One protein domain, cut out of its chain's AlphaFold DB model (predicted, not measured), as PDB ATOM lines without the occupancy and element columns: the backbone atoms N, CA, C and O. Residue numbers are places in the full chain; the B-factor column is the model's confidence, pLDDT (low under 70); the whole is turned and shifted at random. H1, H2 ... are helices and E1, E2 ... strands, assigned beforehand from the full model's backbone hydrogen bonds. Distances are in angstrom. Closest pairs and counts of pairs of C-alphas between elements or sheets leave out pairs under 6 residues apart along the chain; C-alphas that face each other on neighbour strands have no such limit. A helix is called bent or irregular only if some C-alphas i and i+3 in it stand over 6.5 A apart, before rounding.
ATOM      1  N   ILE A  10     188.302 260.278 225.471       94.50
ATOM      2  CA  ILE A  10     188.306 261.746 225.461       94.50
ATOM      3  C   ILE A  10     189.692 262.225 225.036       94.50
ATOM      4  O   ILE A  10     190.692 261.825 225.637       94.50
ATOM      5  N   LEU A  11     189.766 263.094 224.028       96.12
ATOM      6  CA  LEU A  11     191.024 263.749 223.676       96.12
ATOM      7  C   LEU A  11     191.221 264.973 224.569       96.12
ATOM      8  O   LEU A  11     190.339 265.822 224.657       96.12
ATOM      9  N   VAL A  12     192.378 265.098 225.205       96.50
ATOM     10  CA  VAL A  12     192.758 266.276 225.987       96.50
ATOM     11  C   VAL A  12     193.933 266.941 225.284       96.50
ATOM     12  O   VAL A  12     195.068 266.495 225.425       96.50
ATOM     13  N   PHE A  13     193.658 268.000 224.520       96.56
ATOM     14  CA  PHE A  13     194.685 268.775 223.822       96.56
ATOM     15  C   PHE A  13     194.988 270.058 224.588       96.56
ATOM     16  O   PHE A  13     194.270 271.057 224.472       96.56
ATOM     17  N   LEU A  14     196.021 269.993 225.426       93.38
ATOM     18  CA  LEU A  14     196.433 271.046 226.352       93.38
ATOM     19  C   LEU A  14     197.953 270.976 226.591       93.38
ATOM     20  O   LEU A  14     198.559 269.923 226.375       93.38
ATOM     21  N   PRO A  15     198.582 272.041 227.123       90.56
ATOM     22  CA  PRO A  15     199.963 271.970 227.595       90.56
ATOM     23  C   PRO A  15     200.163 270.843 228.626       90.56
ATOM     24  O   PRO A  15     199.246 270.597 229.418       90.56
ATOM     25  N   PRO A  16     201.352 270.212 228.703       87.19
ATOM     26  CA  PRO A  16     201.546 268.935 229.402       87.19
ATOM     27  C   PRO A  16     201.042 268.916 230.848       87.19
ATOM     28  O   PRO A  16     200.357 267.989 231.273       87.19
ATOM     29  N   VAL A  17     201.319 269.985 231.602       86.12
ATOM     30  CA  VAL A  17     200.906 270.109 233.009       86.12
ATOM     31  C   VAL A  17     199.381 270.161 233.142       86.12
ATOM     32  O   VAL A  17     198.810 269.493 234.001       86.12
ATOM     33  N   ALA A  18     198.710 270.937 232.288       84.50
ATOM     34  CA  ALA A  18     197.256 271.052 232.300       84.50
ATOM     35  C   ALA A  18     196.595 269.763 231.795       84.50
ATOM     36  O   ALA A  18     195.626 269.300 232.393       84.50
ATOM     37  N   ALA A  19     197.151 269.151 230.747       89.75
ATOM     38  CA  ALA A  19     196.665 267.889 230.204       89.75
ATOM     39  C   ALA A  19     196.704 266.776 231.260       89.75
ATOM     40  O   ALA A  19     195.689 266.121 231.491       89.75
ATOM     41  N   ALA A  20     197.829 266.631 231.971       87.94
ATOM     42  CA  ALA A  20     197.981 265.648 233.042       87.94
ATOM     43  C   ALA A  20     196.925 265.824 234.143       87.94
ATOM     44  O   ALA A  20     196.277 264.859 234.540       87.94
ATOM     45  N   MET A  21     196.685 267.065 234.584       86.19
ATOM     46  CA  MET A  21     195.657 267.355 235.587       86.19
ATOM     47  C   MET A  21     194.257 266.936 235.135       86.19
ATOM     48  O   MET A  21     193.509 266.338 235.910       86.19
ATOM     49  N   ILE A  22     193.889 267.275 233.898       88.44
ATOM     50  CA  ILE A  22     192.567 266.957 233.358       88.44
ATOM     51  C   ILE A  22     192.411 265.449 233.173       88.44
ATOM     52  O   ILE A  22     191.388 264.908 233.579       88.44
ATOM     53  N   VAL A  23     193.429 264.753 232.666       90.69
ATOM     54  CA  VAL A  23     193.416 263.287 232.545       90.69
ATOM     55  C   VAL A  23     193.271 262.614 233.909       90.69
ATOM     56  O   VAL A  23     192.435 261.725 234.049       90.69
ATOM     57  N   THR A  24     193.999 263.061 234.940       88.06
ATOM     58  CA  THR A  24     193.821 262.536 236.305       88.06
ATOM     59  C   THR A  24     192.381 262.713 236.780       88.06
ATOM     60  O   THR A  24     191.799 261.782 237.330       88.06
ATOM     61  N   LYS A  25     191.771 263.877 236.526       84.50
ATOM     62  CA  LYS A  25     190.370 264.119 236.894       84.50
ATOM     63  C   LYS A  25     189.406 263.234 236.117       84.50
ATOM     64  O   LYS A  25     188.513 262.654 236.714       84.50
ATOM     65  N   LEU A  26     189.589 263.082 234.813       87.25
ATOM     66  CA  LEU A  26     188.766 262.183 234.007       87.25
ATOM     67  C   LEU A  26     188.870 260.730 234.500       87.25
ATOM     68  O   LEU A  26     187.846 260.062 234.633       87.25
ATOM     69  N   ALA A  27     190.073 260.282 234.861       88.12
ATOM     70  CA  ALA A  27     190.312 258.950 235.408       88.12
ATOM     71  C   ALA A  27     189.656 258.739 236.786       88.12
ATOM     72  O   ALA A  27     189.059 257.690 237.012       88.12
ATOM     73  N   GLU A  28     189.692 259.737 237.681       86.88
ATOM     74  CA  GLU A  28     188.970 259.705 238.971       86.88
ATOM     75  C   GLU A  28     187.455 259.479 238.793       86.88
ATOM     76  O   GLU A  28     186.803 258.942 239.687       86.88
ATOM     77  N   HIS A  29     186.904 259.875 237.642       81.38
ATOM     78  CA  HIS A  29     185.496 259.713 237.278       81.38
ATOM     79  C   HIS A  29     185.232 258.529 236.322       81.38
ATOM     80  O   HIS A  29     184.103 258.344 235.877       81.38
ATOM     81  N   GLY A  30     186.244 257.705 236.026       85.38
ATOM     82  CA  GLY A  30     186.104 256.488 235.220       85.38
ATOM     83  C   GLY A  30     186.126 256.692 233.702       85.38
ATOM     84  O   GLY A  30     185.821 255.754 232.965       85.38
ATOM     85  N   TYR A  31     186.497 257.876 233.208       88.94
ATOM     86  CA  TYR A  31     186.601 258.121 231.768       88.94
ATOM     87  C   TYR A  31     187.988 257.768 231.224       88.94
ATOM     88  O   TYR A  31     189.017 258.193 231.753       88.94
ATOM     89  N   ALA A  32     188.014 257.061 230.093       91.50
ATOM     90  CA  ALA A  32     189.230 256.858 229.318       91.50
ATOM     91  C   ALA A  32     189.594 258.145 228.564       91.50
ATOM     92  O   ALA A  32     188.761 258.726 227.863       91.50
ATOM     93  N   SER A  33     190.842 258.597 228.681       93.75
ATOM     94  CA  SER A  33     191.308 259.817 228.019       93.75
ATOM     95  C   SER A  33     192.756 259.712 227.551       93.75
ATOM     96  O   SER A  33     193.527 258.911 228.076       93.75
ATOM     97  N   VAL A  34     193.105 260.510 226.541       96.12
ATOM     98  CA  VAL A  34     194.464 260.628 225.994       96.12
ATOM     99  C   VAL A  34     194.871 262.093 226.043       96.12
ATOM    100  O   VAL A  34     194.173 262.947 225.498       96.12
ATOM    101  N   ALA A  35     195.991 262.378 226.703       96.19
ATOM    102  CA  ALA A  35     196.617 263.693 226.688       96.19
ATOM    103  C   ALA A  35     197.563 263.808 225.492       96.19
ATOM    104  O   ALA A  35     198.422 262.949 225.305       96.19
ATOM    105  N   VAL A  36     197.427 264.894 224.741       95.81
ATOM    106  CA  VAL A  36     198.368 265.316 223.700       95.81
ATOM    107  C   VAL A  36     198.714 266.781 223.927       95.81
ATOM    108  O   VAL A  36     197.879 267.560 224.401       95.81
ATOM    109  N   SER A  37     199.946 267.165 223.613       92.69
ATOM    110  CA  SER A  37     200.425 268.534 223.853       92.69
ATOM    111  C   SER A  37     201.043 269.183 222.624       92.69
ATOM    112  O   SER A  37     201.199 270.403 222.609       92.69
ATOM    113  N   ALA A  38     201.349 268.404 221.585       92.75
ATOM    114  CA  ALA A  38     201.812 268.918 220.303       92.75
ATOM    115  C   ALA A  38     200.707 268.881 219.237       92.75
ATOM    116  O   ALA A  38     199.842 268.007 219.229       92.75
ATOM    117  N   VAL A  39     200.772 269.814 218.282       92.06
ATOM    118  CA  VAL A  39     199.828 269.877 217.153       92.06
ATOM    119  C   VAL A  39     199.894 268.617 216.290       92.06
ATOM    120  O   VAL A  39     198.852 268.111 215.887       92.06
ATOM    121  N   ALA A  40     201.096 268.087 216.038       93.12
ATOM    122  CA  ALA A  40     201.273 266.858 215.264       93.12
ATOM    123  C   ALA A  40     200.590 265.654 215.941       93.12
ATOM    124  O   ALA A  40     199.828 264.939 215.302       93.12
ATOM    125  N   GLU A  41     200.759 265.504 217.258       93.62
ATOM    126  CA  GLU A  41     200.087 264.458 218.040       93.62
ATOM    127  C   GLU A  41     198.561 264.608 218.003       93.62
ATOM    128  O   GLU A  41     197.840 263.624 217.860       93.62
ATOM    129  N   ALA A  42     198.054 265.842 218.116       92.31
ATOM    130  CA  ALA A  42     196.624 266.117 218.017       92.31
ATOM    131  C   ALA A  42     196.077 265.793 216.620       92.31
ATOM    132  O   ALA A  42     194.968 265.273 216.505       92.31
ATOM    133  N   PHE A  43     196.854 266.065 215.570       93.50
ATOM    134  CA  PHE A  43     196.507 265.724 214.195       93.50
ATOM    135  C   PHE A  43     196.379 264.213 214.000       93.50
ATOM    136  O   PHE A  43     195.353 263.750 213.497       93.50
ATOM    137  N   ASP A  44     197.368 263.448 214.457       93.56
ATOM    138  CA  ASP A  44     197.353 261.990 214.355       93.56
ATOM    139  C   ASP A  44     196.223 261.379 215.192       93.56
ATOM    140  O   ASP A  44     195.456 260.547 214.702       93.56
ATOM    141  N   ALA A  45     196.048 261.850 216.430       93.06
ATOM    142  CA  ALA A  45     195.001 261.378 217.327       93.06
ATOM    143  C   ALA A  45     193.596 261.648 216.767       93.06
ATOM    144  O   ALA A  45     192.754 260.754 216.716       93.06
ATOM    145  N   LEU A  46     193.312 262.863 216.293       92.06
ATOM    146  CA  LEU A  46     191.976 263.200 215.789       92.06
ATOM    147  C   LEU A  46     191.572 262.354 214.577       92.06
ATOM    148  O   LEU A  46     190.380 262.106 214.394       92.06
ATOM    149  N   ARG A  47     192.538 261.860 213.795       90.06
ATOM    150  CA  ARG A  47     192.306 260.983 212.638       90.06
ATOM    151  C   ARG A  47     192.035 259.521 212.999       90.06
ATOM    152  O   ARG A  47     191.537 258.804 212.139       90.06
ATOM    153  N   SER A  48     192.318 259.072 214.227       85.50
ATOM    154  CA  SER A  48     192.129 257.664 214.625       85.50
ATOM    155  C   SER A  48     190.666 257.266 214.862       85.50
ATOM    156  O   SER A  48     190.363 256.100 215.087       85.50
ATOM    157  N   GLU A  49     189.746 258.232 214.830       81.69
ATOM    158  CA  GLU A  49     188.309 258.071 215.080       81.69
ATOM    159  C   GLU A  49     187.898 257.557 216.476       81.69
ATOM    160  O   GLU A  49     186.707 257.537 216.784       81.69
ATOM    161  N   GLU A  50     188.850 257.271 217.369       89.50
ATOM    162  CA  GLU A  50     188.621 256.724 218.721       89.50
ATOM    163  C   GLU A  50     188.003 257.724 219.718       89.50
ATOM    164  O   GLU A  50     187.546 257.347 220.803       89.50
ATOM    165  N   PHE A  51     188.014 259.012 219.369       91.38
ATOM    166  CA  PHE A  51     187.624 260.101 220.261       91.38
ATOM    167  C   PHE A  51     186.183 260.554 220.044       91.38
ATOM    168  O   PHE A  51     185.792 260.854 218.912       91.38
ATOM    169  N   VAL A  52     185.420 260.662 221.138       90.81
ATOM    170  CA  VAL A  52     184.025 261.146 221.121       90.81
ATOM    171  C   VAL A  52     183.909 262.663 221.193       90.81
ATOM    172  O   VAL A  52     182.994 263.234 220.608       90.81
ATOM    173  N   PHE A  53     184.828 263.321 221.892       92.94
ATOM    174  CA  PHE A  53     184.955 264.773 221.940       92.94
ATOM    175  C   PHE A  53     186.367 265.157 222.392       92.94
ATOM    176  O   PHE A  53     187.122 264.316 222.899       92.94
ATOM    177  N   ALA A  54     186.711 266.430 222.217       95.00
ATOM    178  CA  ALA A  54     187.976 266.994 222.670       95.00
ATOM    179  C   ALA A  54     187.779 268.026 223.787       95.00
ATOM    180  O   ALA A  54     186.816 268.792 223.785       95.00
ATOM    181  N   ILE A  55     188.722 268.083 224.721       94.88
ATOM    182  CA  ILE A  55     188.880 269.161 225.697       94.88
ATOM    183  C   ILE A  55     190.103 269.974 225.281       94.88
ATOM    184  O   ILE A  55     191.191 269.416 225.142       94.88
ATOM    185  N   THR A  56     189.934 271.280 225.089       94.94
ATOM    186  CA  THR A  56     191.033 272.170 224.688       94.94
ATOM    187  C   THR A  56     190.855 273.597 225.215       94.94
ATOM    188  O   THR A  56     189.824 273.924 225.808       94.94
ATOM    189  N   ALA A  57     191.872 274.439 225.045       90.00
ATOM    190  CA  ALA A  57     191.806 275.871 225.325       90.00
ATOM    191  C   ALA A  57     191.149 276.627 224.161       90.00
ATOM    192  O   ALA A  57     191.058 276.113 223.044       90.00
ATOM    193  N   ARG A  58     190.717 277.875 224.391       88.81
ATOM    194  CA  ARG A  58     190.014 278.667 223.370       88.81
ATOM    195  C   ARG A  58     190.849 278.861 222.109       88.81
ATOM    196  O   ARG A  58     190.310 278.769 221.011       88.81
ATOM    197  N   GLY A  59     192.147 279.115 222.277       87.62
ATOM    198  CA  GLY A  59     193.067 279.401 221.174       87.62
ATOM    199  C   GLY A  59     193.264 278.248 220.190       87.62
ATOM    200  O   GLY A  59     193.744 278.486 219.089       87.62
ATOM    201  N   ASP A  60     192.876 277.029 220.566       91.38
ATOM    202  CA  ASP A  60     193.154 275.825 219.784       91.38
ATOM    203  C   ASP A  60     191.853 275.138 219.299       91.38
ATOM    204  O   ASP A  60     191.888 274.071 218.686       91.38
ATOM    205  N   ILE A  61     190.688 275.772 219.517       91.88
ATOM    206  CA  ILE A  61     189.376 275.263 219.079       91.88
ATOM    207  C   ILE A  61     189.330 275.101 217.560       91.88
ATOM    208  O   ILE A  61     188.929 274.043 217.074       91.88
ATOM    209  N   ASP A  62     189.727 276.133 216.815       92.75
ATOM    210  CA  ASP A  62     189.635 276.115 215.353       92.75
ATOM    211  C   ASP A  62     190.570 275.065 214.752       92.75
ATOM    212  O   ASP A  62     190.196 274.380 213.805       92.75
ATOM    213  N   LEU A  63     191.736 274.847 215.367       92.50
ATOM    214  CA  LEU A  63     192.654 273.775 214.993       92.50
ATOM    215  C   LEU A  63     191.969 272.410 215.093       92.50
ATOM    216  O   LEU A  63     191.960 271.655 214.123       92.50
ATOM    217  N   VAL A  64     191.350 272.103 216.236       93.31
ATOM    218  CA  VAL A  64     190.661 270.819 216.434       93.31
ATOM    219  C   VAL A  64     189.500 270.665 215.446       93.31
ATOM    220  O   VAL A  64     189.376 269.613 214.816       93.31
ATOM    221  N   ARG A  65     188.689 271.718 215.256       91.81
ATOM    222  CA  ARG A  65     187.546 271.707 214.320       91.81
ATOM    223  C   ARG A  65     187.965 271.488 212.872       91.81
ATOM    224  O   ARG A  65     187.266 270.774 212.157       91.81
ATOM    225  N   ASN A  66     189.082 272.084 212.459       93.19
ATOM    226  CA  ASN A  66     189.601 271.970 211.097       93.19
ATOM    227  C   ASN A  66     190.135 270.567 210.789       93.19
ATOM    228  O   ASN A  66     190.105 270.150 209.635       93.19
ATOM    229  N   ILE A  67     190.607 269.829 211.799       92.31
ATOM    230  CA  ILE A  67     191.093 268.455 211.624       92.31
ATOM    231  C   ILE A  67     189.928 267.464 211.640       92.31
ATOM    232  O   ILE A  67     189.848 266.592 210.774       92.31
ATOM    233  N   ARG A  68     189.014 267.581 212.616       89.56
ATOM    234  CA  ARG A  68     187.826 266.724 212.702       89.56
ATOM    235  C   ARG A  68     186.645 267.449 213.359       89.56
ATOM    236  O   ARG A  68     186.794 267.992 214.455       89.56
ATOM    237  N   PRO A  69     185.434 267.370 212.780       88.44
ATOM    238  CA  PRO A  69     184.240 267.992 213.345       88.44
ATOM    239  C   PRO A  69     183.643 267.151 214.490       88.44
ATOM    240  O   PRO A  69     182.555 266.590 214.365       88.44
ATOM    241  N   ILE A  70     184.356 267.050 215.616       89.19
ATOM    242  CA  ILE A  70     183.847 266.470 216.870       89.19
ATOM    243  C   ILE A  70     183.415 267.566 217.857       89.19
ATOM    244  O   ILE A  70     183.855 268.713 217.735       89.19
ATOM    245  N   PRO A  71     182.568 267.252 218.855       92.19
ATOM    246  CA  PRO A  71     182.277 268.175 219.944       92.19
ATOM    247  C   PRO A  71     183.554 268.625 220.668       92.19
ATOM    248  O   PRO A  71     184.500 267.851 220.830       92.19
ATOM    249  N   ILE A  72     183.571 269.883 221.122       92.88
ATOM    250  CA  ILE A  72     184.713 270.481 221.823       92.88
ATOM    251  C   ILE A  72     184.241 271.141 223.113       92.88
ATOM    252  O   ILE A  72     183.342 271.984 223.103       92.88
ATOM    253  N   VAL A  73     184.905 270.802 224.212       92.38
ATOM    254  CA  VAL A  73     184.769 271.451 225.512       92.38
ATOM    255  C   VAL A  73     185.917 272.444 225.675       92.38
ATOM    256  O   VAL A  73     187.076 272.056 225.819       92.38
ATOM    257  N   ASN A  74     185.592 273.738 225.676       91.31
ATOM    258  CA  ASN A  74     186.551 274.784 226.025       91.31
ATOM    259  C   ASN A  74     186.804 274.753 227.537       91.31
ATOM    260  O   ASN A  74     185.883 275.002 228.310       91.31
ATOM    261  N   LEU A  75     188.039 274.492 227.960       86.38
ATOM    262  CA  LEU A  75     188.394 274.432 229.377       86.38
ATOM    263  C   LEU A  75     188.269 275.797 230.081       86.38
ATOM    264  O   LEU A  75     187.991 275.853 231.278       86.38
ATOM    265  N   GLU A  76     188.438 276.904 229.355       83.81
ATOM    266  CA  GLU A  76     188.415 278.262 229.919       83.81
ATOM    267  C   GLU A  76     187.080 278.626 230.571       83.81
ATOM    268  O   GLU A  76     187.058 279.401 231.525       83.81
ATOM    269  N   VAL A  77     185.979 278.016 230.122       82.75
ATOM    270  CA  VAL A  77     184.627 278.243 230.670       82.75
ATOM    271  C   VAL A  77     184.495 277.819 232.131       82.75
ATOM    272  O   VAL A  77     183.531 278.183 232.793       82.75
ATOM    273  N   PHE A  78     185.447 277.035 232.631       80.62
ATOM    274  CA  PHE A  78     185.488 276.605 234.019       80.62
ATOM    275  C   PHE A  78     186.387 277.499 234.875       80.62
ATOM    276  O   PHE A  78     186.425 277.323 236.086       80.62
ATOM    277  N   PHE A  79     187.116 278.466 234.311       74.88
ATOM    278  CA  PHE A  79     187.959 279.372 235.090       74.88
ATOM    279  C   PHE A  79     187.235 280.685 235.384       74.88
ATOM    280  O   PHE A  79     187.080 281.537 234.514       74.88
ATOM    281  N   HIS A  80     186.879 280.892 236.650       72.94
ATOM    282  CA  HIS A  80     186.165 282.084 237.103       72.94
ATOM    283  C   HIS A  80     187.079 282.995 237.932       72.94
ATOM    284  O   HIS A  80     187.880 282.490 238.727       72.94
ATOM    285  N   PRO A  81     186.994 284.331 237.787       63.16
ATOM    286  CA  PRO A  81     187.709 285.242 238.674       63.16
ATOM    287  C   PRO A  81     187.260 285.009 240.120       63.16
ATOM    288  O   PRO A  81     186.083 284.773 240.394       63.16
ATOM    289  N   ARG A  82     188.193 285.070 241.076       56.28
ATOM    290  CA  ARG A  82     187.821 285.085 242.493       56.28
ATOM    291  C   ARG A  82     187.055 286.373 242.786       56.28
ATOM    292  O   ARG A  82     187.654 287.440 242.841       56.28
ATOM    293  N   ILE A  83     185.754 286.271 243.024       53.50
ATOM    294  CA  ILE A  83     184.980 287.373 243.595       53.50
ATOM    295  C   ILE A  83     185.296 287.381 245.095       53.50
ATOM    296  O   ILE A  83     184.783 286.574 245.866       53.50
ATOM    297  N   LYS A  84     186.245 288.223 245.495       50.16
ATOM    298  CA  LYS A  84     186.277 288.777 246.849       50.16
ATOM    299  C   LYS A  84     185.931 290.250 246.692       50.16
ATOM    300  O   LYS A  84     186.501 290.888 245.809       50.16
ATOM    301  N   ASP A  85     184.988 290.728 247.497       49.62
ATOM    302  CA  ASP A  85     184.573 292.130 247.550       49.62
ATOM    303  C   ASP A  85     185.801 293.051 247.529       49.62
ATOM    304  O   ASP A  85     186.713 292.897 248.343       49.62
ATOM    305  N   GLY A  86     185.858 293.951 246.543       52.16
ATOM    306  CA  GLY A  86     187.035 294.780 246.254       52.16
ATOM    307  C   GLY A  86     187.940 294.176 245.175       52.16
ATOM    308  O   GLY A  86     189.044 293.703 245.449       52.16
ATOM    309  N   ALA A  87     187.473 294.181 243.924       44.25
ATOM    310  CA  ALA A  87     188.217 293.669 242.780       44.25
ATOM    311  C   ALA A  87     189.453 294.538 242.474       44.25
ATOM    312  O   ALA A  87     189.360 295.555 241.793       44.25
ATOM    313  N   MET A  88     190.622 294.104 242.947       48.66
ATOM    314  CA  MET A  88     191.913 294.582 242.449       48.66
ATOM    315  C   MET A  88     192.292 293.843 241.151       48.66
ATOM    316  O   MET A  88     192.083 292.623 241.059       48.66
ATOM    317  N   PRO A  89     192.889 294.527 240.159       44.16
ATOM    318  CA  PRO A  89     193.447 293.876 238.977       44.16
ATOM    319  C   PRO A  89     194.570 292.913 239.401       44.16
ATOM    320  O   PRO A  89     195.541 293.318 240.031       44.16
ATOM    321  N   GLY A  90     194.413 291.619 239.093       52.72
ATOM    322  CA  GLY A  90     195.378 290.564 239.447       52.72
ATOM    323  C   GLY A  90     194.808 289.367 240.219       52.72
ATOM    324  O   GLY A  90     195.562 288.475 240.607       52.72
ATOM    325  N   ASN A  91     193.495 289.310 240.451       50.50
ATOM    326  CA  ASN A  91     192.894 288.218 241.218       50.50
ATOM    327  C   ASN A  91     192.962 286.881 240.442       50.50
ATOM    328  O   ASN A  91     192.465 286.804 239.313       50.50
ATOM    329  N   PRO A  92     193.557 285.811 241.003       56.31
ATOM    330  CA  PRO A  92     193.764 284.577 240.263       56.31
ATOM    331  C   PRO A  92     192.442 283.886 239.883       56.31
ATOM    332  O   PRO A  92     191.602 283.648 240.759       56.31
ATOM    333  N   LYS A  93     192.253 283.530 238.594       61.09
ATOM    334  CA  LYS A  93     191.087 282.734 238.160       61.09
ATOM    335  C   LYS A  93     191.167 281.344 238.800       61.09
ATOM    336  O   LYS A  93     192.228 280.721 238.861       61.09
ATOM    337  N   ARG A  94     190.046 280.853 239.314       69.31
ATOM    338  CA  ARG A  94     189.920 279.537 239.939       69.31
ATOM    339  C   ARG A  94     189.153 278.617 239.001       69.31
ATOM    340  O   ARG A  94     188.118 279.008 238.479       69.31
ATOM    341  N   PHE A  95     189.653 277.398 238.833       69.75
ATOM    342  CA  PHE A  95     188.925 276.340 238.145       69.75
ATOM    343  C   PHE A  95     187.732 275.883 238.992       69.75
ATOM    344  O   PHE A  95     187.899 275.520 240.162       69.75
ATOM    345  N   ASP A  96     186.547 275.917 238.402       70.69
ATOM    346  CA  ASP A  96     185.307 275.418 238.965       70.69
ATOM    347  C   ASP A  96     185.130 273.952 238.571       70.69
ATOM    348  O   ASP A  96     184.795 273.605 237.439       70.69
ATOM    349  N   SER A  97     185.423 273.076 239.526       66.06
ATOM    350  CA  SER A  97     185.432 271.634 239.323       66.06
ATOM    351  C   SER A  97     184.064 270.978 239.490       66.06
ATOM    352  O   SER A  97     183.969 269.778 239.270       66.06
ATOM    353  N   GLN A  98     183.039 271.710 239.936       73.44
ATOM    354  CA  GLN A  98     181.686 271.167 240.108       73.44
ATOM    355  C   GLN A  98     180.952 270.982 238.768       73.44
ATOM    356  O   GLN A  98     180.516 269.867 238.501       73.44
ATOM    357  N   PRO A  99     180.882 271.988 237.871       77.88
ATOM    358  CA  PRO A  99     180.201 271.830 236.583       77.88
ATOM    359  C   PRO A  99     181.026 271.044 235.548       77.88
ATOM    360  O   PRO A  99     180.519 270.699 234.479       77.88
ATOM    361  N   PHE A 100     182.311 270.777 235.817       79.94
ATOM    362  CA  PHE A 100     183.193 270.104 234.861       79.94
ATOM    363  C   PHE A 100     182.774 268.650 234.572       79.94
ATOM    364  O   PHE A 100     182.550 268.343 233.397       79.94
ATOM    365  N   PRO A 101     182.589 267.767 235.577       78.75
ATOM    366  CA  PRO A 101     182.094 266.411 235.346       78.75
ATOM    367  C   PRO A 101     180.720 266.384 234.672       78.75
ATOM    368  O   PRO A 101     180.515 265.581 233.773       78.75
ATOM    369  N   GLU A 102     179.811 267.297 235.029       81.44
ATOM    370  CA  GLU A 102     178.471 267.369 234.427       81.44
ATOM    371  C   GLU A 102     178.532 267.639 232.918       81.44
ATOM    372  O   GLU A 102     177.837 267.000 232.125       81.44
ATOM    373  N   ARG A 103     179.406 268.562 232.493       81.94
ATOM    374  CA  ARG A 103     179.608 268.847 231.067       81.94
ATOM    375  C   ARG A 103     180.310 267.693 230.348       81.94
ATOM    376  O   ARG A 103     179.953 267.399 229.210       81.94
ATOM    377  N   VAL A 104     181.275 267.036 230.989       82.38
ATOM    378  CA  VAL A 104     181.920 265.827 230.449       82.38
ATOM    379  C   VAL A 104     180.883 264.724 230.230       82.38
ATOM    380  O   VAL A 104     180.816 264.169 229.136       82.38
ATOM    381  N   ASP A 105     180.018 264.476 231.212       81.88
ATOM    382  CA  ASP A 105     178.937 263.491 231.131       81.88
ATOM    383  C   ASP A 105     177.961 263.777 229.987       81.88
ATOM    384  O   ASP A 105     177.578 262.862 229.255       81.88
ATOM    385  N   PHE A 106     177.575 265.044 229.809       79.81
ATOM    386  CA  PHE A 106     176.685 265.465 228.727       79.81
ATOM    387  C   PHE A 106     177.256 265.144 227.340       79.81
ATOM    388  O   PHE A 106     176.512 264.759 226.442       79.81
ATOM    389  N   HIS A 107     178.572 265.285 227.161       77.19
ATOM    390  CA  HIS A 107     179.235 264.976 225.893       77.19
ATOM    391  C   HIS A 107     179.589 263.494 225.734       77.19
ATOM    392  O   HIS A 107     179.674 263.011 224.606       77.19
ATOM    393  N   PHE A 108     179.802 262.774 226.838       75.50
ATOM    394  CA  PHE A 108     180.162 261.358 226.815       75.50
ATOM    395  C   PHE A 108     178.951 260.448 226.583       75.50
ATOM    396  O   PHE A 108     179.065 259.415 225.925       75.50
ATOM    397  N   LYS A 109     177.771 260.825 227.089       69.88
ATOM    398  CA  LYS A 109     176.528 260.101 226.815       69.88
ATOM    399  C   LYS A 109     176.053 260.469 225.408       69.88
ATOM    400  O   LYS A 109     175.739 261.636 225.176       69.88
ATOM    401  N   PRO A 110     175.952 259.521 224.457       53.97
ATOM    402  CA  PRO A 110     175.294 259.809 223.196       53.97
ATOM    403  C   PRO A 110     173.848 260.180 223.519       53.97
ATOM    404  O   PRO A 110     173.065 259.345 223.969       53.97
ATOM    405  N   VAL A 111     173.503 261.453 223.331       49.56
ATOM    406  CA  VAL A 111     172.119 261.908 223.398       49.56
ATOM    407  C   VAL A 111     171.372 261.128 222.319       49.56
ATOM    408  O   VAL A 111     171.514 261.406 221.127       49.56
ATOM    409  N   ALA A 112     170.599 260.117 222.724       45.81
ATOM    410  CA  ALA A 112     169.538 259.592 221.884       45.81
ATOM    411  C   ALA A 112     168.697 260.808 221.494       45.81
ATOM    412  O   ALA A 112     168.164 261.482 222.375       45.81
ATOM    413  N   ARG A 113     168.695 261.159 220.201       41.66
ATOM    414  CA  ARG A 113     167.982 262.332 219.682       41.66
ATOM    415  C   ARG A 113     166.574 262.334 220.283       41.66
ATOM    416  O   ARG A 113     165.822 261.406 219.982       41.66
ATOM    417  N   PRO A 114     166.203 263.322 221.111       40.09
ATOM    418  CA  PRO A 114     164.827 263.444 221.533       40.09
ATOM    419  C   PRO A 114     164.038 263.805 220.280       40.09
ATOM    420  O   PRO A 114     164.321 264.808 219.620       40.09
ATOM    421  N   THR A 115     163.067 262.972 219.921       38.16
ATOM    422  CA  THR A 115     161.943 263.422 219.103       38.16
ATOM    423  C   THR A 115     161.357 264.679 219.758       38.16
ATOM    424  O   THR A 115     161.342 264.778 220.988       38.16
ATOM    425  N   PRO A 116     160.933 265.685 218.978       41.03
ATOM    426  CA  PRO A 116     160.551 266.964 219.542       41.03
ATOM    427  C   PRO A 116     159.229 266.781 220.282       41.03
ATOM    428  O   PRO A 116     158.183 266.687 219.651       41.03
ATOM    429  N   ASN A 117     159.263 266.707 221.611       40.25
ATOM    430  CA  ASN A 117     158.128 267.120 222.423       40.25
ATOM    431  C   ASN A 117     158.516 267.393 223.883       40.25
ATOM    432  O   ASN A 117     158.889 266.496 224.627       40.25
ATOM    433  N   ILE A 118     158.304 268.659 224.251       39.44
ATOM    434  CA  ILE A 118     157.798 269.130 225.545       39.44
ATOM    435  C   ILE A 118     158.757 269.021 226.748       39.44
ATOM    436  O   ILE A 118     158.990 267.971 227.332       39.44
ATOM    437  N   VAL A 119     159.238 270.210 227.131       45.78
ATOM    438  CA  VAL A 119     159.619 270.709 228.465       45.78
ATOM    439  C   VAL A 119     159.528 269.708 229.626       45.78
ATOM    440  O   VAL A 119     158.438 269.249 229.957       45.78
ATOM    441  N   ARG A 120     160.622 269.571 230.392       37.28
ATOM    442  CA  ARG A 120     160.560 269.592 231.866       37.28
ATOM    443  C   ARG A 120     161.903 269.938 232.507       37.28
ATOM    444  O   ARG A 120     162.909 269.264 232.323       37.28
ATOM    445  N   VAL A 121     161.856 271.019 233.278       45.78
ATOM    446  CA  VAL A 121     162.830 271.424 234.293       45.78
ATOM    447  C   VAL A 121     162.858 270.373 235.404       45.78
ATOM    448  O   VAL A 121     161.800 269.951 235.866       45.78
ATOM    449  N   ALA A 122     164.048 270.022 235.890       33.47
ATOM    450  CA  ALA A 122     164.226 269.487 237.237       33.47
ATOM    451  C   ALA A 122     165.593 269.922 237.787       33.47
ATOM    452  O   ALA A 122     166.641 269.441 237.369       33.47
ATOM    453  N   ILE A 123     165.551 270.866 238.725       42.78
ATOM    454  CA  ILE A 123     166.638 271.178 239.655       42.78
ATOM    455  C   ILE A 123     166.505 270.208 240.837       42.78
ATOM    456  O   ILE A 123     165.387 270.022 241.313       42.78
ATOM    457  N   CYS A 124     167.622 269.657 241.334       31.91
ATOM    458  CA  CYS A 124     167.988 269.532 242.762       31.91
ATOM    459  C   CYS A 124     168.857 268.289 243.033       31.91
ATOM    460  O   CYS A 124     168.497 267.180 242.647       31.91
ATOM    461  N   GLY A 125     169.940 268.461 243.801       28.56
ATOM    462  CA  GLY A 125     170.621 267.342 244.457       28.56
ATOM    463  C   GLY A 125     172.005 267.665 245.015       28.56
ATOM    464  O   GLY A 125     173.006 267.419 244.364       28.56
ATOM    465  N   LYS A 126     172.049 268.202 246.239       41.75
ATOM    466  CA  LYS A 126     173.234 268.468 247.082       41.75
ATOM    467  C   LYS A 126     174.384 267.446 246.926       41.75
ATOM    468  O   LYS A 126     174.174 266.268 247.199       41.75
ATOM    469  N   GLN A 127     175.625 267.917 246.756       37.06
ATOM    470  CA  GLN A 127     176.785 267.267 247.384       37.06
ATOM    471  C   GLN A 127     177.730 268.283 248.031       37.06
ATOM    472  O   GLN A 127     178.310 269.161 247.398       37.06
ATOM    473  N   ARG A 128     177.830 268.136 249.350       40.81
ATOM    474  CA  ARG A 128     178.766 268.810 250.240       40.81
ATOM    475  C   ARG A 128     180.118 268.084 250.233       40.81
ATOM    476  O   ARG A 128     180.188 266.875 250.049       40.81
ATOM    477  N   ASP A 129     181.147 268.872 250.533       45.31
ATOM    478  CA  ASP A 129     182.394 268.486 251.204       45.31
ATOM    479  C   ASP A 129     183.443 267.656 250.452       45.31
ATOM    480  O   ASP A 129     183.765 266.551 250.868       45.31
ATOM    481  N   LYS A 130     184.130 268.254 249.457       40.12
ATOM    482  CA  LYS A 130     185.550 267.929 249.134       40.12
ATOM    483  C   LYS A 130     186.395 269.154 248.728       40.12
ATOM    484  O   LYS A 130     187.308 269.073 247.908       40.12
ATOM    485  N   ALA A 131     186.117 270.318 249.321       43.34
ATOM    486  CA  ALA A 131     186.722 271.603 248.944       43.34
ATOM    487  C   ALA A 131     188.181 271.834 249.417       43.34
ATOM    488  O   ALA A 131     188.758 272.886 249.129       43.34
ATOM    489  N   ALA A 132     188.807 270.902 250.143       46.59
ATOM    490  CA  ALA A 132     189.973 271.237 250.970       46.59
ATOM    491  C   ALA A 132     191.365 271.111 250.313       46.59
ATOM    492  O   ALA A 132     192.314 271.681 250.842       46.59
ATOM    493  N   ARG A 133     191.542 270.443 249.162       49.44
ATOM    494  CA  ARG A 133     192.899 270.094 248.663       49.44
ATOM    495  C   ARG A 133     193.334 270.731 247.331       49.44
ATOM    496  O   ARG A 133     194.085 270.131 246.576       49.44
ATOM    497  N   TRP A 134     192.870 271.947 247.030       45.78
ATOM    498  CA  TRP A 134     192.999 272.553 245.686       45.78
ATOM    499  C   TRP A 134     193.820 273.857 245.625       45.78
ATOM    500  O   TRP A 134     193.960 274.449 244.556       45.78
ATOM    501  N   LYS A 135     194.356 274.354 246.750       41.75
ATOM    502  CA  LYS A 135     194.912 275.723 246.815       41.75
ATOM    503  C   LYS A 135     196.273 275.912 246.124       41.75
ATOM    504  O   LYS A 135     196.582 277.043 245.774       41.75
ATOM    505  N   THR A 136     197.038 274.856 245.853       44.12
ATOM    506  CA  THR A 136     198.396 274.983 245.275       44.12
ATOM    507  C   THR A 136     198.424 274.848 243.745       44.12
ATOM    508  O   THR A 136     199.353 275.306 243.092       44.12
ATOM    509  N   ILE A 137     197.381 274.268 243.143       46.81
ATOM    510  CA  ILE A 137     197.389 273.842 241.733       46.81
ATOM    511  C   ILE A 137     196.839 274.936 240.792       46.81
ATOM    512  O   ILE A 137     197.297 275.082 239.659       46.81
ATOM    513  N   ALA A 138     195.922 275.780 241.280       45.25
ATOM    514  CA  ALA A 138     195.333 276.875 240.504       45.25
ATOM    515  C   ALA A 138     196.347 277.964 240.095       45.25
ATOM    516  O   ALA A 138     196.142 278.636 239.089       45.25
ATOM    517  N   ALA A 139     197.450 278.126 240.832       47.41
ATOM    518  CA  ALA A 139     198.454 279.150 240.541       47.41
ATOM    519  C   ALA A 139     199.260 278.856 239.258       47.41
ATOM    520  O   ALA A 139     199.568 279.778 238.503       47.41
ATOM    521  N   ASN A 140     199.547 277.580 238.965       43.81
ATOM    522  CA  ASN A 140     200.385 277.200 237.821       43.81
ATOM    523  C   ASN A 140     199.619 277.168 236.492       43.81
ATOM    524  O   ASN A 140     200.149 277.632 235.485       43.81
ATOM    525  N   ALA A 141     198.366 276.699 236.484       47.88
ATOM    526  CA  ALA A 141     197.520 276.747 235.287       47.88
ATOM    527  C   ALA A 141     197.249 278.198 234.850       47.88
ATOM    528  O   ALA A 141     197.218 278.512 233.663       47.88
ATOM    529  N   LEU A 142     197.117 279.105 235.819       45.34
ATOM    530  CA  LEU A 142     196.804 280.501 235.557       45.34
ATOM    531  C   LEU A 142     197.975 281.306 234.982       45.34
ATOM    532  O   LEU A 142     197.763 282.186 234.148       45.34
ATOM    533  N   ARG A 143     199.212 280.991 235.390       49.59
ATOM    534  CA  ARG A 143     200.412 281.659 234.865       49.59
ATOM    535  C   ARG A 143     200.542 281.483 233.348       49.59
ATOM    536  O   ARG A 143     201.056 282.375 232.687       49.59
ATOM    537  N   TRP A 144     200.026 280.379 232.804       44.09
ATOM    538  CA  TRP A 144     200.049 280.078 231.371       44.09
ATOM    539  C   TRP A 144     198.984 280.833 230.569       44.09
ATOM    540  O   TRP A 144     199.315 281.419 229.539       44.09
ATOM    541  N   PHE A 145     197.740 280.909 231.056       42.78
ATOM    542  CA  PHE A 145     196.688 281.670 230.367       42.78
ATOM    543  C   PHE A 145     197.010 283.171 230.289       42.78
ATOM    544  O   PHE A 145     196.750 283.793 229.265       42.78
ATOM    545  N   CYS A 146     197.659 283.741 231.311       44.19
ATOM    546  CA  CYS A 146     198.066 285.153 231.308       44.19
ATOM    547  C   CYS A 146     199.395 285.438 230.573       44.19
ATOM    548  O   CYS A 146     199.764 286.606 230.433       44.19
ATOM    549  N   HIS A 147     200.159 284.419 230.157       42.78
ATOM    550  CA  HIS A 147     201.407 284.618 229.402       42.78
ATOM    551  C   HIS A 147     201.173 284.623 227.883       42.78
ATOM    552  O   HIS A 147     201.942 285.244 227.154       42.78
ATOM    553  N   ARG A 148     200.096 283.993 227.389       41.69
ATOM    554  CA  ARG A 148     199.746 284.009 225.954       41.69
ATOM    555  C   ARG A 148     199.163 285.356 225.494       41.69
ATOM    556  O   ARG A 148     199.354 285.712 224.342       41.69
ATOM    557  N   GLU A 149     198.548 286.137 226.387       41.41
ATOM    558  CA  GLU A 149     198.075 287.507 226.088       41.41
ATOM    559  C   GLU A 149     199.194 288.571 226.079       41.41
ATOM    560  O   GLU A 149     198.936 289.710 225.722       41.41
ATOM    561  N   ARG A 150     200.443 288.229 226.441       36.50
ATOM    562  CA  ARG A 150     201.574 289.182 226.515       36.50
ATOM    563  C   ARG A 150     202.618 289.034 225.401       36.50
ATOM    564  O   ARG A 150     203.727 289.537 225.534       36.50
TER     565      ARG A 150
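What this domain is: This is residues 10 to 150 of the 156 residues of an uncharacterized protein of Pararhizobium polonicum (UniProt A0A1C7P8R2). A parallel sheet of four strands is sandwiched between helices, H1 and H5 over one face, H2 and H3 over the other, making three layers. At one side of this body the short H4 leads into a small hairpin, E5 and E6, with H6 packed on E6; of the long link from H5 to H6, residues 111 to 126 stick out. The 141 printed residues include six named helices and six named strands, in the order E1 H1 E2 H2 E3 H3 E4 H4 E5 E6 H5 H6, class mixed. The large sheet runs E2, E1, E3, E4; the small one is antiparallel. The whole is only just compact, close to loose, with a radius of gyration of the C-alphas of 17.0 A and spans of 48 by 43 by 26 A.

How they stand to each other: E1, residues 10 to 13, H1, residues 16 to 28, and E2, residues 33 to 36, form a strand-helix-strand unit, parallel neighbours with a helix between, its crossover right-handed; N 34 and O 10 are 2.9 A apart. H1 is on the sheet at a height of 8.6 A, with C-alphas 19 and 35 closest to E2, 5.5 A. H2, residues 39 to 47, leads to E3, residues 51 to 56, a split unit with E1 between its strands, right-handed; N 55 and O 11 are 2.8 A apart. H3, residues 58 to 67, irregular with C-alphas 59 and 62 7.5 A apart, leads to E4, residues 72 to 74, another right-handed unit; N 73 and O 54 are 2.8 A apart. H2 and H3 touch, closest at C-alphas 43 and 67, 6.6 A, at a steep tilt of 48 degrees. H4, residues 75 to 78, only just not on the sheet with 4 pairs of C-alphas within 10 A, precedes the hairpin of E5, residues 79 to 81, and E6, residues 93 to 95; N 80 and O 94 are 2.9 A apart. H5, residues 99 to 108, is over E3 at 10.0 A height. H6, residues 138 to 148, comes closest to E6 at C-alphas 138 and 94, 6.1 A. O i to N i+4 pairs are all within hydrogen-bond range in H1, H2 and H5, 4 of 6 in H3 and 5 of 7 in H6; H4 is too short for one.

Where its parts are: E1 begins at C-alpha 10, (188.306, 261.746, 225.461). H1 measures 18.3 A, H6 16.8 A, H3 15.6 A, H5 14.3 A and E3 13.3 A. H6 ends at C-alpha 148, (199.746, 284.009, 225.954).

The domain as a whole: The C-alphas of Met 88 and Thr 115 are farthest apart, 49.1 A. The printed part has no cut; the links E5 to E6 and H5 to H6 are long. Mean pLDDT of the printed part is 71.2, under 70 at residues 81 to 95, 97 and 109 to 150.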